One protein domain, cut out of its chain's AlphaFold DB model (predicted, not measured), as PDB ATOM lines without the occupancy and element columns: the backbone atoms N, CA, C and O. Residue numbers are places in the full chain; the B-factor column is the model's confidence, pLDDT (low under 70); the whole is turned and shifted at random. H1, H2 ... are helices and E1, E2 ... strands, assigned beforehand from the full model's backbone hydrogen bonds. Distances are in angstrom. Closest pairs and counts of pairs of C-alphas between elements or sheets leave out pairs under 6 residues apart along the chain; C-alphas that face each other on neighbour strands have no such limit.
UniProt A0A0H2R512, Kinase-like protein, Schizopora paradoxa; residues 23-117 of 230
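This is residues 23 to 117 of the 230 residues of the protein "Kinase-like protein" of Schizopora paradoxa (UniProt A0A0H2R512). A small twisted sheet of three strands, E3, E5 and E4, makes the core, with helix H1 slanting over one face and the longer helix H2 on the other. The strand hairpin of E1 and E2 forms a separate small lobe at one end of the domain. The printed part has 95 residues with two named helices and five named strands, in the order H1, E1, E2, E3, H2, E4, E5, and its class is mixed, helices and strands. Both sheets, E3 - E5 - E4 and E1 - E2, are antiparallel. The whole is compact, with a radius of gyration of the C-alphas of 13.3 A and spans of 39 by 32 by 23 A.

In the larger sheet, E3 is residues 65 to 69, 12.9 A from first to last C-alpha, and starts at C-alpha 65 (243.161, 198.671, 247.417). E5 is residues 110 to 116, 19.9 A, and ends at C-alpha 116 (246.560, 199.341, 244.285). E4 is residues 103 to 107, 13.4 A. H1 is residues 23 to 34, 15.7 A, from C-alpha 23 (236.416, 190.405, 259.632). H2 is residues 77 to 91, 20.3 A. E1 is residues 45 to 48 and E2 residues 51 to 54, 9.7 A and 10.2 A.

E5 is the inner strand and E3 and E4 are the edge strands; the sheet is only just strongly twisted, with C-alphas up to 4.2 A off its best plane. E3 and E5 are antiparallel at 156 degrees, with N 66 and O 115 at 2.8 A, within hydrogen-bond range. E4 and E5 are a hairpin at 147 degrees, with N 105 and O 112 at 2.8 A. The domain has three layers, helices on both faces of this sheet: H2 on one face and H1 on the other. H1 has a height over the sheet of 9.6 A. It is over E3 and, only just, over E5 and E4, with 3 of its C-alphas on each of these two; it runs slantwise to the strands, at 54 degrees to E3 on the local plane. The closest C-alphas of H1 and E4 are those of Val 28 and Val 107, 7.3 A apart. The closest C-alphas of H2 and E4 are those of Ser 91 and Gly 103, 7.4 A apart. E3, H2 and E4 make a split strand-helix-strand unit, two strands that run the same way with E5 between them in the sheet; its crossover is right-handed. H1 and H2 are apart. E1 and E2 are a hairpin at 142 degrees, with N 46 and O 53 at 2.8 A; E1 and E3 are apart. Residues 52 to 53 of E2 also pair, antiparallel, with residues 60 to 61. In both H1 and H2 every O i to N i+4 pair is within hydrogen-bond range.

The two C-alphas farthest apart, those of Ser 49 and Asp 78, are 39.0 A apart. The printed part has no cut. The link from H2 to E4, 11 residues, is long. The mean pLDDT of the printed part is 75.5; residues 23 to 36, 40, 47 to 51 and 58 to 63 of this model are under 70.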
ATOM      1  N   THR A  23     236.313 189.466 258.511       61.19
ATOM      2  CA  THR A  23     236.416 190.405 259.632       61.19
ATOM      3  C   THR A  23     237.707 191.224 259.627       61.19
ATOM      4  O   THR A  23     237.685 192.402 259.973       61.19
ATOM      5  N   PHE A  24     238.844 190.633 259.247       61.09
ATOM      6  CA  PHE A  24     240.099 191.377 259.147       61.09
ATOM      7  C   PHE A  24     240.045 192.371 257.986       61.09
ATOM      8  O   PHE A  24     240.320 193.552 258.190       61.09
ATOM      9  N   LYS A  25     239.629 191.922 256.793       61.78
ATOM     10  CA  LYS A  25     239.471 192.800 255.622       61.78
ATOM     11  C   LYS A  25     238.514 193.959 255.927       61.78
ATOM     12  O   LYS A  25     238.861 195.101 255.654       61.78
ATOM     13  N   GLU A  26     237.373 193.696 256.561       65.06
ATOM     14  CA  GLU A  26     236.416 194.729 256.981       65.06
ATOM     15  C   GLU A  26     237.006 195.705 257.997       65.06
ATOM     16  O   GLU A  26     236.885 196.909 257.801       65.06
ATOM     17  N   LYS A  27     237.694 195.221 259.041       65.19
ATOM     18  CA  LYS A  27     238.360 196.090 260.024       65.19
ATOM     19  C   LYS A  27     239.419 196.971 259.378       65.19
ATOM     20  O   LYS A  27     239.470 198.156 259.677       65.19
ATOM     21  N   VAL A  28     240.252 196.425 258.488       64.25
ATOM     22  CA  VAL A  28     241.277 197.232 257.814       64.25
ATOM     23  C   VAL A  28     240.648 198.220 256.849       64.25
ATOM     24  O   VAL A  28     241.104 199.353 256.798       64.25
ATOM     25  N   LEU A  29     239.601 197.838 256.117       64.69
ATOM     26  CA  LEU A  29     238.870 198.757 255.247       64.69
ATOM     27  C   LEU A  29     238.151 199.846 256.056       64.69
ATOM     28  O   LEU A  29     238.186 201.006 255.662       64.69
ATOM     29  N   GLN A  30     237.574 199.519 257.212       65.88
ATOM     30  CA  GLN A  30     237.011 200.507 258.130       65.88
ATOM     31  C   GLN A  30     238.094 201.422 258.695       65.88
ATOM     32  O   GLN A  30     237.960 202.629 258.566       65.88
ATOM     33  N   ASP A  31     239.203 200.905 259.225       65.06
ATOM     34  CA  ASP A  31     240.332 201.733 259.668       65.06
ATOM     35  C   ASP A  31     240.877 202.583 258.512       65.06
ATOM     36  O   ASP A  31     241.209 203.751 258.685       65.06
ATOM     37  N   ALA A  32     240.932 202.035 257.304       63.03
ATOM     38  CA  ALA A  32     241.385 202.726 256.110       63.03
ATOM     39  C   ALA A  32     240.482 203.917 255.741       63.03
ATOM     40  O   ALA A  32     240.989 205.014 255.464       63.03
ATOM     41  N   LEU A  33     239.166 203.696 255.759       61.28
ATOM     42  CA  LEU A  33     238.129 204.671 255.415       61.28
ATOM     43  C   LEU A  33     237.888 205.692 256.538       61.28
ATOM     44  O   LEU A  33     237.726 206.875 256.259       61.28
ATOM     45  N   VAL A  34     237.907 205.252 257.797       61.31
ATOM     46  CA  VAL A  34     237.586 206.052 258.992       61.31
ATOM     47  C   VAL A  34     238.818 206.774 259.545       61.31
ATOM     48  O   VAL A  34     238.684 207.832 260.159       61.31
ATOM     49  N   SER A  35     240.039 206.269 259.318       66.56
ATOM     50  CA  SER A  35     241.247 206.943 259.804       66.56
ATOM     51  C   SER A  35     241.367 208.340 259.200       66.56
ATOM     52  O   SER A  35     241.383 208.512 257.983       66.56
ATOM     53  N   SER A  36     241.568 209.346 260.046       65.56
ATOM     54  CA  SER A  36     241.917 210.707 259.628       65.56
ATOM     55  C   SER A  36     243.377 210.849 259.173       65.56
ATOM     56  O   SER A  36     243.807 211.955 258.843       65.56
ATOM     57  N   SER A  37     244.155 209.757 259.174       71.12
ATOM     58  CA  SER A  37     245.610 209.760 258.988       71.12
ATOM     59  C   SER A  37     246.037 209.064 257.695       71.12
ATOM     60  O   SER A  37     245.615 207.954 257.384       71.12
ATOM     61  N   CYS A  38     246.915 209.705 256.929       73.25
ATOM     62  CA  CYS A  38     247.427 209.207 255.657       73.25
ATOM     63  C   CYS A  38     248.220 207.886 255.796       73.25
ATOM     64  O   CYS A  38     249.069 207.784 256.678       73.25
ATOM     65  N   PHE A  39     248.033 206.912 254.895       73.19
ATOM     66  CA  PHE A  39     248.783 205.642 254.885       73.19
ATOM     67  C   PHE A  39     250.273 205.793 254.583       73.19
ATOM     68  O   PHE A  39     251.064 204.948 254.991       73.19
ATOM     69  N   VAL A  40     250.667 206.862 253.890       69.69
ATOM     70  CA  VAL A  40     252.074 207.142 253.574       69.69
ATOM     71  C   VAL A  40     252.759 207.797 254.769       69.69
ATOM     72  O   VAL A  40     253.746 207.294 255.296       69.69
ATOM     73  N   CYS A  41     252.241 208.948 255.210       70.31
ATOM     74  CA  CYS A  41     252.968 209.832 256.124       70.31
ATOM     75  C   CYS A  41     252.283 210.043 257.479       70.31
ATOM     76  O   CYS A  41     252.739 210.885 258.255       70.31
ATOM     77  N   ARG A  42     251.151 209.369 257.729       74.12
ATOM     78  CA  ARG A  42     250.304 209.515 258.930       74.12
ATOM     79  C   ARG A  42     249.855 210.955 259.227       74.12
ATOM     80  O   ARG A  42     249.439 211.253 260.338       74.12
ATOM     81  N   GLY A  43     249.924 211.844 258.233       71.19
ATOM     82  CA  GLY A  43     249.444 213.226 258.320       71.19
ATOM     83  C   GLY A  43     247.935 213.321 258.105       71.19
ATOM     84  O   GLY A  43     247.325 212.372 257.620       71.19
ATOM     85  N   SER A  44     247.339 214.463 258.439       76.19
ATOM     86  CA  SER A  44     245.894 214.665 258.305       76.19
ATOM     87  C   SER A  44     245.427 214.575 256.852       76.19
ATOM     88  O   SER A  44     246.024 215.180 255.950       76.19
ATOM     89  N   LYS A  45     244.336 213.839 256.645       74.56
ATOM     90  CA  LYS A  45     243.609 213.785 255.377       74.56
ATOM     91  C   LYS A  45     242.723 215.023 255.202       74.56
ATOM     92  O   LYS A  45     242.334 215.665 256.179       74.56
ATOM     93  N   GLU A  46     242.406 215.353 253.960       76.56
ATOM     94  CA  GLU A  46     241.373 216.319 253.593       76.56
ATOM     95  C   GLU A  46     240.508 215.758 252.464       76.56
ATOM     96  O   GLU A  46     240.994 215.021 251.603       76.56
ATOM     97  N   SER A  47     239.217 216.085 252.477       69.06
ATOM     98  CA  SER A  47     238.323 215.791 251.364       69.06
ATOM     99  C   SER A  47     238.377 216.942 250.361       69.06
ATOM    100  O   SER A  47     238.142 218.103 250.706       69.06
ATOM    101  N   ARG A  48     238.684 216.633 249.101       63.94
ATOM    102  CA  ARG A  48     238.554 217.574 247.985       63.94
ATOM    103  C   ARG A  48     237.913 216.834 246.823       63.94
ATOM    104  O   ARG A  48     238.523 215.923 246.286       63.94
ATOM    105  N   SER A  49     236.701 217.249 246.436       54.84
ATOM    106  CA  SER A  49     236.045 216.820 245.185       54.84
ATOM    107  C   SER A  49     236.053 215.295 244.977       54.84
ATOM    108  O   SER A  49     236.835 214.776 244.192       54.84
ATOM    109  N   SER A  50     235.189 214.578 245.713       61.34
ATOM    110  CA  SER A  50     235.016 213.103 245.715       61.34
ATOM    111  C   SER A  50     236.243 212.241 246.049       61.34
ATOM    112  O   SER A  50     236.083 211.050 246.296       61.34
ATOM    113  N   GLU A  51     237.435 212.826 246.147       65.12
ATOM    114  CA  GLU A  51     238.681 212.120 246.419       65.12
ATOM    115  C   GLU A  51     239.283 212.556 247.759       65.12
ATOM    116  O   GLU A  51     239.192 213.710 248.199       65.12
ATOM    117  N   MET A  52     239.903 211.598 248.446       70.00
ATOM    118  CA  MET A  52     240.596 211.856 249.700       70.00
ATOM    119  C   MET A  52     242.069 212.112 249.410       70.00
ATOM    120  O   MET A  52     242.724 211.305 248.748       70.00
ATOM    121  N   THR A  53     242.596 213.224 249.917       73.25
ATOM    122  CA  THR A  53     243.998 213.594 249.711       73.25
ATOM    123  C   THR A  53     244.717 213.808 251.038       73.25
ATOM    124  O   THR A  53     244.110 214.082 252.074       73.25
ATOM    125  N   CYS A  54     246.037 213.637 251.051       75.00
ATOM    126  CA  CYS A  54     246.848 213.959 252.221       75.00
ATOM    127  C   CYS A  54     247.461 215.358 252.106       75.00
ATOM    128  O   CYS A  54     248.266 215.593 251.209       75.00
ATOM    129  N   LYS A  55     247.251 216.236 253.098       78.12
ATOM    130  CA  LYS A  55     247.831 217.598 253.111       78.12
ATOM    131  C   LYS A  55     249.358 217.631 252.994       78.12
ATOM    132  O   LYS A  55     249.924 218.553 252.418       78.12
ATOM    133  N   ARG A  56     250.034 216.626 253.564       78.25
ATOM    134  CA  ARG A  56     251.503 216.562 253.633       78.25
ATOM    135  C   ARG A  56     252.156 215.985 252.374       78.25
ATOM    136  O   ARG A  56     253.066 216.608 251.845       78.25
ATOM    137  N   CYS A  57     251.730 214.806 251.913       72.62
ATOM    138  CA  CYS A  57     252.328 214.151 250.743       72.62
ATOM    139  C   CYS A  57     251.523 214.314 249.445       72.62
ATOM    140  O   CYS A  57     251.946 213.794 248.420       72.62
ATOM    141  N   LYS A  58     250.376 215.009 249.478       67.75
ATOM    142  CA  LYS A  58     249.464 215.239 248.339       67.75
ATOM    143  C   LYS A  58     248.946 213.967 247.652       67.75
ATOM    144  O   LYS A  58     248.400 214.043 246.561       67.75
ATOM    145  N   TYR A  59     249.095 212.807 248.289       68.25
ATOM    146  CA  TYR A  59     248.658 211.531 247.732       68.25
ATOM    147  C   TYR A  59     247.124 211.448 247.685       68.25
ATOM    148  O   TYR A  59     246.486 211.779 248.689       68.25
ATOM    149  N   ILE A  60     246.568 211.014 246.546       62.59
ATOM    150  CA  ILE A  60     245.128 210.920 246.238       62.59
ATOM    151  C   ILE A  60     244.690 209.452 246.255       62.59
ATOM    152  O   ILE A  60     245.404 208.585 245.762       62.59
ATOM    153  N   TRP A  61     243.541 209.180 246.872       67.25
ATOM    154  CA  TRP A  61     243.055 207.831 247.134       67.25
ATOM    155  C   TRP A  61     241.744 207.650 246.375       67.25
ATOM    156  O   TRP A  61     240.748 208.291 246.714       67.25
ATOM    157  N   GLY A  62     241.743 206.777 245.371       57.91
ATOM    158  CA  GLY A  62     240.558 206.428 244.592       57.91
ATOM    159  C   GLY A  62     240.627 204.968 244.148       57.91
ATOM    160  O   GLY A  62     241.672 204.509 243.696       57.91
ATOM    161  N   GLY A  63     239.525 204.230 244.302       67.94
ATOM    162  CA  GLY A  63     239.406 202.838 243.851       67.94
ATOM    163  C   GLY A  63     239.683 201.764 244.912       67.94
ATOM    164  O   GLY A  63     239.786 202.039 246.108       67.94
ATOM    165  N   LYS A  64     239.741 200.505 244.457       76.00
ATOM    166  CA  LYS A  64     240.023 199.327 245.294       76.00
ATOM    167  C   LYS A  64     241.510 199.283 245.677       76.00
ATOM    168  O   LYS A  64     242.376 199.619 244.871       76.00
ATOM    169  N   LEU A  65     241.801 198.811 246.888       80.88
ATOM    170  CA  LEU A  65     243.161 198.671 247.417       80.88
ATOM    171  C   LEU A  65     243.483 197.206 247.727       80.88
ATOM    172  O   LEU A  65     242.623 196.461 248.197       80.88
ATOM    173  N   GLY A  66     244.737 196.819 247.501       82.12
ATOM    174  CA  GLY A  66     245.318 195.580 248.004       82.12
ATOM    175  C   GLY A  66     245.872 195.795 249.411       82.12
ATOM    176  O   GLY A  66     246.533 196.801 249.676       82.12
ATOM    177  N   ILE A  67     245.583 194.866 250.326       80.31
ATOM    178  CA  ILE A  67     246.048 194.914 251.717       80.31
ATOM    179  C   ILE A  67     246.725 193.586 252.048       80.31
ATOM    180  O   ILE A  67     246.079 192.539 252.006       80.31
ATOM    181  N   LYS A  68     248.002 193.641 252.436       79.12
ATOM    182  CA  LYS A  68     248.762 192.470 252.893       79.12
ATOM    183  C   LYS A  68     249.202 192.641 254.341       79.12
ATOM    184  O   LYS A  68     250.059 193.472 254.625       79.12
ATOM    185  N   GLN A  69     248.630 191.864 255.258       77.50
ATOM    186  CA  GLN A  69     249.039 191.880 256.667       77.50
ATOM    187  C   GLN A  69     250.212 190.938 256.907       77.50
ATOM    188  O   GLN A  69     250.208 189.794 256.456       77.50
ATOM    189  N   PHE A  70     251.189 191.389 257.684       77.25
ATOM    190  CA  PHE A  70     252.275 190.530 258.132       77.25
ATOM    191  C   PHE A  70     251.905 189.820 259.436       77.25
ATOM    192  O   PHE A  70     251.293 190.397 260.333       77.25
ATOM    193  N   ARG A  71     252.345 188.566 259.569       74.12
ATOM    194  CA  ARG A  71     252.069 187.722 260.746       74.12
ATOM    195  C   ARG A  71     252.852 188.146 261.993       74.12
ATOM    196  O   ARG A  71     252.472 187.797 263.107       74.12
ATOM    197  N   LYS A  72     253.953 188.885 261.827       76.56
ATOM    198  CA  LYS A  72     254.805 189.318 262.939       76.56
ATOM    199  C   LYS A  72     254.262 190.603 263.552       76.56
ATOM    200  O   LYS A  72     254.229 191.653 262.914       76.56
ATOM    201  N   ARG A  73     253.865 190.515 264.821       82.88
ATOM    202  CA  ARG A  73     253.461 191.673 265.619       82.88
ATOM    203  C   ARG A  73     254.686 192.505 265.990       82.88
ATOM    204  O   ARG A  73     255.671 191.966 266.491       82.88
ATOM    205  N   ILE A  74     254.590 193.813 265.802       81.50
ATOM    206  CA  ILE A  74     255.584 194.781 266.258       81.50
ATOM    207  C   ILE A  74     255.363 195.004 267.752       81.50
ATOM    208  O   ILE A  74     254.294 195.452 268.171       81.50
ATOM    209  N   LYS A  75     256.364 194.642 268.559       81.50
ATOM    210  CA  LYS A  75     256.259 194.647 270.028       81.50
ATOM    211  C   LYS A  75     256.774 195.933 270.663       81.50
ATOM    212  O   LYS A  75     256.307 196.312 271.732       81.50
ATOM    213  N   ASP A  76     257.726 196.593 270.015       83.88
ATOM    214  CA  ASP A  76     258.432 197.737 270.581       83.88
ATOM    215  C   ASP A  76     258.775 198.805 269.529       83.88
ATOM    216  O   ASP A  76     258.601 198.638 268.315       83.88
ATOM    217  N   ARG A  77     259.252 199.949 270.026       80.38
ATOM    218  CA  ARG A  77     259.568 201.128 269.214       80.38
ATOM    219  C   ARG A  77     260.749 200.896 268.268       80.38
ATOM    220  O   ARG A  77     260.801 201.539 267.223       80.38
ATOM    221  N   ASP A  78     261.695 200.029 268.606       82.56
ATOM    222  CA  ASP A  78     262.903 199.819 267.804       82.56
ATOM    223  C   ASP A  78     262.645 198.861 266.636       82.56
ATOM    224  O   ASP A  78     263.117 199.101 265.516       82.56
ATOM    225  N   GLN A  79     261.781 197.865 266.842       80.50
ATOM    226  CA  GLN A  79     261.168 197.096 265.760       80.50
ATOM    227  C   GLN A  79     260.405 198.024 264.813       80.50
ATOM    228  O   GLN A  79     260.642 197.993 263.605       80.50
ATOM    229  N   TRP A  80     259.571 198.926 265.352       79.88
ATOM    230  CA  TRP A  80     258.845 199.905 264.538       79.88
ATOM    231  C   TRP A  80     259.778 200.799 263.714       79.88
ATOM    232  O   TRP A  80     259.545 200.992 262.527       79.88
ATOM    233  N   LYS A  81     260.859 201.324 264.303       78.88
ATOM    234  CA  LYS A  81     261.838 202.153 263.574       78.88
ATOM    235  C   LYS A  81     262.497 201.399 262.422       78.88
ATOM    236  O   LYS A  81     262.779 202.007 261.393       78.88
ATOM    237  N   THR A  82     262.770 200.108 262.604       78.12
ATOM    238  CA  THR A  82     263.354 199.266 261.551       78.12
ATOM    239  C   THR A  82     262.368 199.126 260.394       78.12
ATOM    240  O   THR A  82     262.690 199.513 259.276       78.12
ATOM    241  N   VAL A  83     261.129 198.730 260.700       76.50
ATOM    242  CA  VAL A  83     260.048 198.605 259.715       76.50
ATOM    243  C   VAL A  83     259.771 199.941 259.013       76.50
ATOM    244  O   VAL A  83     259.681 200.013 257.795       76.50
ATOM    245  N   ALA A  84     259.690 201.047 259.747       76.62
ATOM    246  CA  ALA A  84     259.443 202.358 259.155       76.62
ATOM    247  C   ALA A  84     260.556 202.787 258.184       76.62
ATOM    248  O   ALA A  84     260.262 203.409 257.166       76.62
ATOM    249  N   ARG A  85     261.822 202.454 258.479       77.06
ATOM    250  CA  ARG A  85     262.956 202.752 257.594       77.06
ATOM    251  C   ARG A  85     262.866 201.964 256.293       77.06
ATOM    252  O   ARG A  85     263.027 202.545 255.227       77.06
ATOM    253  N   ASP A  86     262.578 200.673 256.382       76.81
ATOM    254  CA  ASP A  86     262.491 199.816 255.203       76.81
ATOM    255  C   ASP A  86     261.267 200.190 254.345       76.81
ATOM    256  O   ASP A  86     261.398 200.368 253.137       76.81
ATOM    257  N   LEU A  87     260.104 200.463 254.956       77.19
ATOM    258  CA  LEU A  87     258.923 200.980 254.242       77.19
ATOM    259  C   LEU A  87     259.191 202.340 253.586       77.19
ATOM    260  O   LEU A  87     258.680 202.618 252.502       77.19
ATOM    261  N   HIS A  88     259.992 203.196 254.223       77.38
ATOM    262  CA  HIS A  88     260.389 204.469 253.635       77.38
ATOM    263  C   HIS A  88     261.242 204.270 252.376       77.38
ATOM    264  O   HIS A  88     260.976 204.922 251.368       77.38
ATOM    265  N   SER A  89     262.193 203.332 252.392       77.56
ATOM    266  CA  SER A  89     262.971 202.971 251.200       77.56
ATOM    267  C   SER A  89     262.069 202.491 250.058       77.56
ATOM    268  O   SER A  89     262.254 202.911 248.917       77.56
ATOM    269  N   LEU A  90     261.045 201.683 250.364       79.75
ATOM    270  CA  LEU A  90     260.077 201.209 249.368       79.75
ATOM    271  C   LEU A  90     259.200 202.339 248.808       79.75
ATOM    272  O   LEU A  90     258.861 202.329 247.629       79.75
ATOM    273  N   SER A  91     258.870 203.345 249.625       79.94
ATOM    274  CA  SER A  91     258.019 204.467 249.206       79.94
ATOM    275  C   SER A  91     258.627 205.357 248.116       79.94
ATOM    276  O   SER A  91     257.898 206.093 247.457       79.94
ATOM    277  N   GLY A  92     259.949 205.301 247.923       82.75
ATOM    278  CA  GLY A  92     260.648 206.035 246.865       82.75
ATOM    279  C   GLY A  92     260.730 205.289 245.532       82.75
ATOM    280  O   GLY A  92     261.314 205.809 244.581       82.75
ATOM    281  N   LEU A  93     260.205 204.065 245.452       88.62
ATOM    282  CA  LEU A  93     260.300 203.242 244.253       88.62
ATOM    283  C   LEU A  93     259.160 203.553 243.286       88.62
ATOM    284  O   LEU A  93     257.995 203.610 243.670       88.62
ATOM    285  N   SER A  94     259.508 203.731 242.013       91.12
ATOM    286  CA  SER A  94     258.552 203.963 240.936       91.12
ATOM    287  C   SER A  94     259.109 203.371 239.650       91.12
ATOM    288  O   SER A  94     260.093 203.873 239.113       91.12
ATOM    289  N   HIS A  95     258.482 202.302 239.166       95.44
ATOM    290  CA  HIS A  95     258.875 201.609 237.944       95.44
ATOM    291  C   HIS A  95     257.639 200.947 237.308       95.44
ATOM    292  O   HIS A  95     256.820 200.412 238.056       95.44
ATOM    293  N   PRO A  96     257.484 200.945 235.967       95.12
ATOM    294  CA  PRO A  96     256.306 200.383 235.292       95.12
ATOM    295  C   PRO A  96     256.080 198.888 235.547       95.12
ATOM    296  O   PRO A  96     254.950 198.431 235.439       95.12
ATOM    297  N   ASN A  97     257.128 198.139 235.903       96.62
ATOM    298  CA  ASN A  97     257.050 196.700 236.193       96.62
ATOM    299  C   ASN A  97     257.134 196.338 237.680       96.62
ATOM    300  O   ASN A  97     257.392 195.187 238.025       96.62
ATOM    301  N   LEU A  98     256.941 197.310 238.572       94.88
ATOM    302  CA  LEU A  98     256.834 197.064 240.008       94.88
ATOM    303  C   LEU A  98     255.442 197.438 240.496       94.88
ATOM    304  O   LEU A  98     254.897 198.469 240.103       94.88
ATOM    305  N   LEU A  99     254.885 196.625 241.393       91.50
ATOM    306  CA  LEU A  99     253.633 196.964 242.054       91.50
ATOM    307  C   LEU A  99     253.828 198.245 242.889       91.50
ATOM    308  O   LEU A  99     254.691 198.262 243.774       91.50
ATOM    309  N   PRO A 100     253.044 199.316 242.650       87.31
ATOM    310  CA  PRO A 100     253.223 200.563 243.375       87.31
ATOM    311  C   PRO A 100     252.968 200.414 244.876       87.31
ATOM    312  O   PRO A 100     251.979 199.821 245.313       87.31
ATOM    313  N   PHE A 101     253.835 201.032 245.671       84.38
ATOM    314  CA  PHE A 101     253.627 201.196 247.102       84.38
ATOM    315  C   PHE A 101     252.659 202.358 247.360       84.38
ATOM    316  O   PHE A 101     252.944 203.498 246.991       84.38
ATOM    317  N   VAL A 102     251.532 202.094 248.026       80.88
ATOM    318  CA  VAL A 102     250.564 203.139 248.416       80.88
ATOM    319  C   VAL A 102     250.787 203.595 249.849       80.88
ATOM    320  O   VAL A 102     250.604 204.766 250.163       80.88
ATOM    321  N   GLY A 103     251.160 202.690 250.747       79.19
ATOM    322  CA  GLY A 103     251.349 203.032 252.150       79.19
ATOM    323  C   GLY A 103     251.349 201.818 253.058       79.19
ATOM    324  O   GLY A 103     251.465 200.678 252.612       79.19
ATOM    325  N   TYR A 104     251.200 202.067 254.355       79.94
ATOM    326  CA  TYR A 104     251.115 201.013 255.355       79.94
ATOM    327  C   TYR A 104     250.121 201.346 256.468       79.94
ATOM    328  O   TYR A 104     249.850 202.503 256.804       79.94
ATOM    329  N   LEU A 105     249.645 200.291 257.113       78.25
ATOM    330  CA  LEU A 105     248.763 200.308 258.267       78.25
ATOM    331  C   LEU A 105     249.416 199.569 259.436       78.25
ATOM    332  O   LEU A 105     250.343 198.784 259.259       78.25
ATOM    333  N   LEU A 106     248.968 199.884 260.649       75.94
ATOM    334  CA  LEU A 106     249.354 199.159 261.857       75.94
ATOM    335  C   LEU A 106     248.060 198.850 262.598       75.94
ATOM    336  O   LEU A 106     247.454 199.763 263.152       75.94
ATOM    337  N   VAL A 107     247.632 197.594 262.548       75.19
ATOM    338  CA  VAL A 107     246.333 197.144 263.058       75.19
ATOM    339  C   VAL A 107     246.600 196.179 264.197       75.19
ATOM    340  O   VAL A 107     247.246 195.155 263.994       75.19
ATOM    341  N   GLU A 108     246.190 196.535 265.415       78.69
ATOM    342  CA  GLU A 108     246.411 195.722 266.627       78.69
ATOM    343  C   GLU A 108     247.905 195.341 266.859       78.69
ATOM    344  O   GLU A 108     248.247 194.360 267.522       78.69
ATOM    345  N   GLY A 109     248.833 196.154 266.334       78.00
ATOM    346  CA  GLY A 109     250.285 195.929 266.392       78.00
ATOM    347  C   GLY A 109     250.857 195.095 265.239       78.00
ATOM    348  O   GLY A 109     252.063 194.871 265.198       78.00
ATOM    349  N   PHE A 110     250.034 194.658 264.291       79.44
ATOM    350  CA  PHE A 110     250.468 193.964 263.083       79.44
ATOM    351  C   PHE A 110     250.593 194.955 261.921       79.44
ATOM    352  O   PHE A 110     249.632 195.680 261.634       79.44
ATOM    353  N   PRO A 111     251.757 195.033 261.259       77.94
ATOM    354  CA  PRO A 111     251.910 195.893 260.103       77.94
ATOM    355  C   PRO A 111     251.125 195.308 258.926       77.94
ATOM    356  O   PRO A 111     251.009 194.090 258.775       77.94
ATOM    357  N   ALA A 112     250.597 196.182 258.079       78.88
ATOM    358  CA  ALA A 112     249.997 195.800 256.812       78.88
ATOM    359  C   ALA A 112     250.457 196.741 255.699       78.88
ATOM    360  O   ALA A 112     250.549 197.950 255.904       78.88
ATOM    361  N   LEU A 113     250.754 196.179 254.536       80.94
ATOM    362  CA  LEU A 113     251.112 196.896 253.322       80.94
ATOM    363  C   LEU A 113     249.850 197.265 252.543       80.94
ATOM    364  O   LEU A 113     248.926 196.455 252.465       80.94
ATOM    365  N   VAL A 114     249.831 198.459 251.955       82.31
ATOM    366  CA  VAL A 114     248.756 198.938 251.084       82.31
ATOM    367  C   VAL A 114     249.311 199.167 249.678       82.31
ATOM    368  O   VAL A 114     250.334 199.839 249.514       82.31
ATOM    369  N   THR A 115     248.620 198.639 248.671       84.56
ATOM    370  CA  THR A 115     248.935 198.761 247.236       84.56
ATOM    371  C   THR A 115     247.658 199.059 246.443       84.56
ATOM    372  O   THR A 115     246.558 198.947 246.996       84.56
ATOM    373  N   PRO A 116     247.735 199.404 245.144       84.88
ATOM    374  CA  PRO A 116     246.560 199.341 244.285       84.88
ATOM    375  C   PRO A 116     246.041 197.899 244.222       84.88
ATOM    376  O   PRO A 116     246.825 196.948 244.301       84.88
ATOM    377  N   TRP A 117     244.726 197.732 244.087       85.56
ATOM    378  CA  TRP A 117     244.151 196.438 243.726       85.56
ATOM    379  C   TRP A 117     244.419 196.147 242.248       85.56
ATOM    380  O   TRP A 117     244.184 197.009 241.401       85.56
TER     381      TRP A 117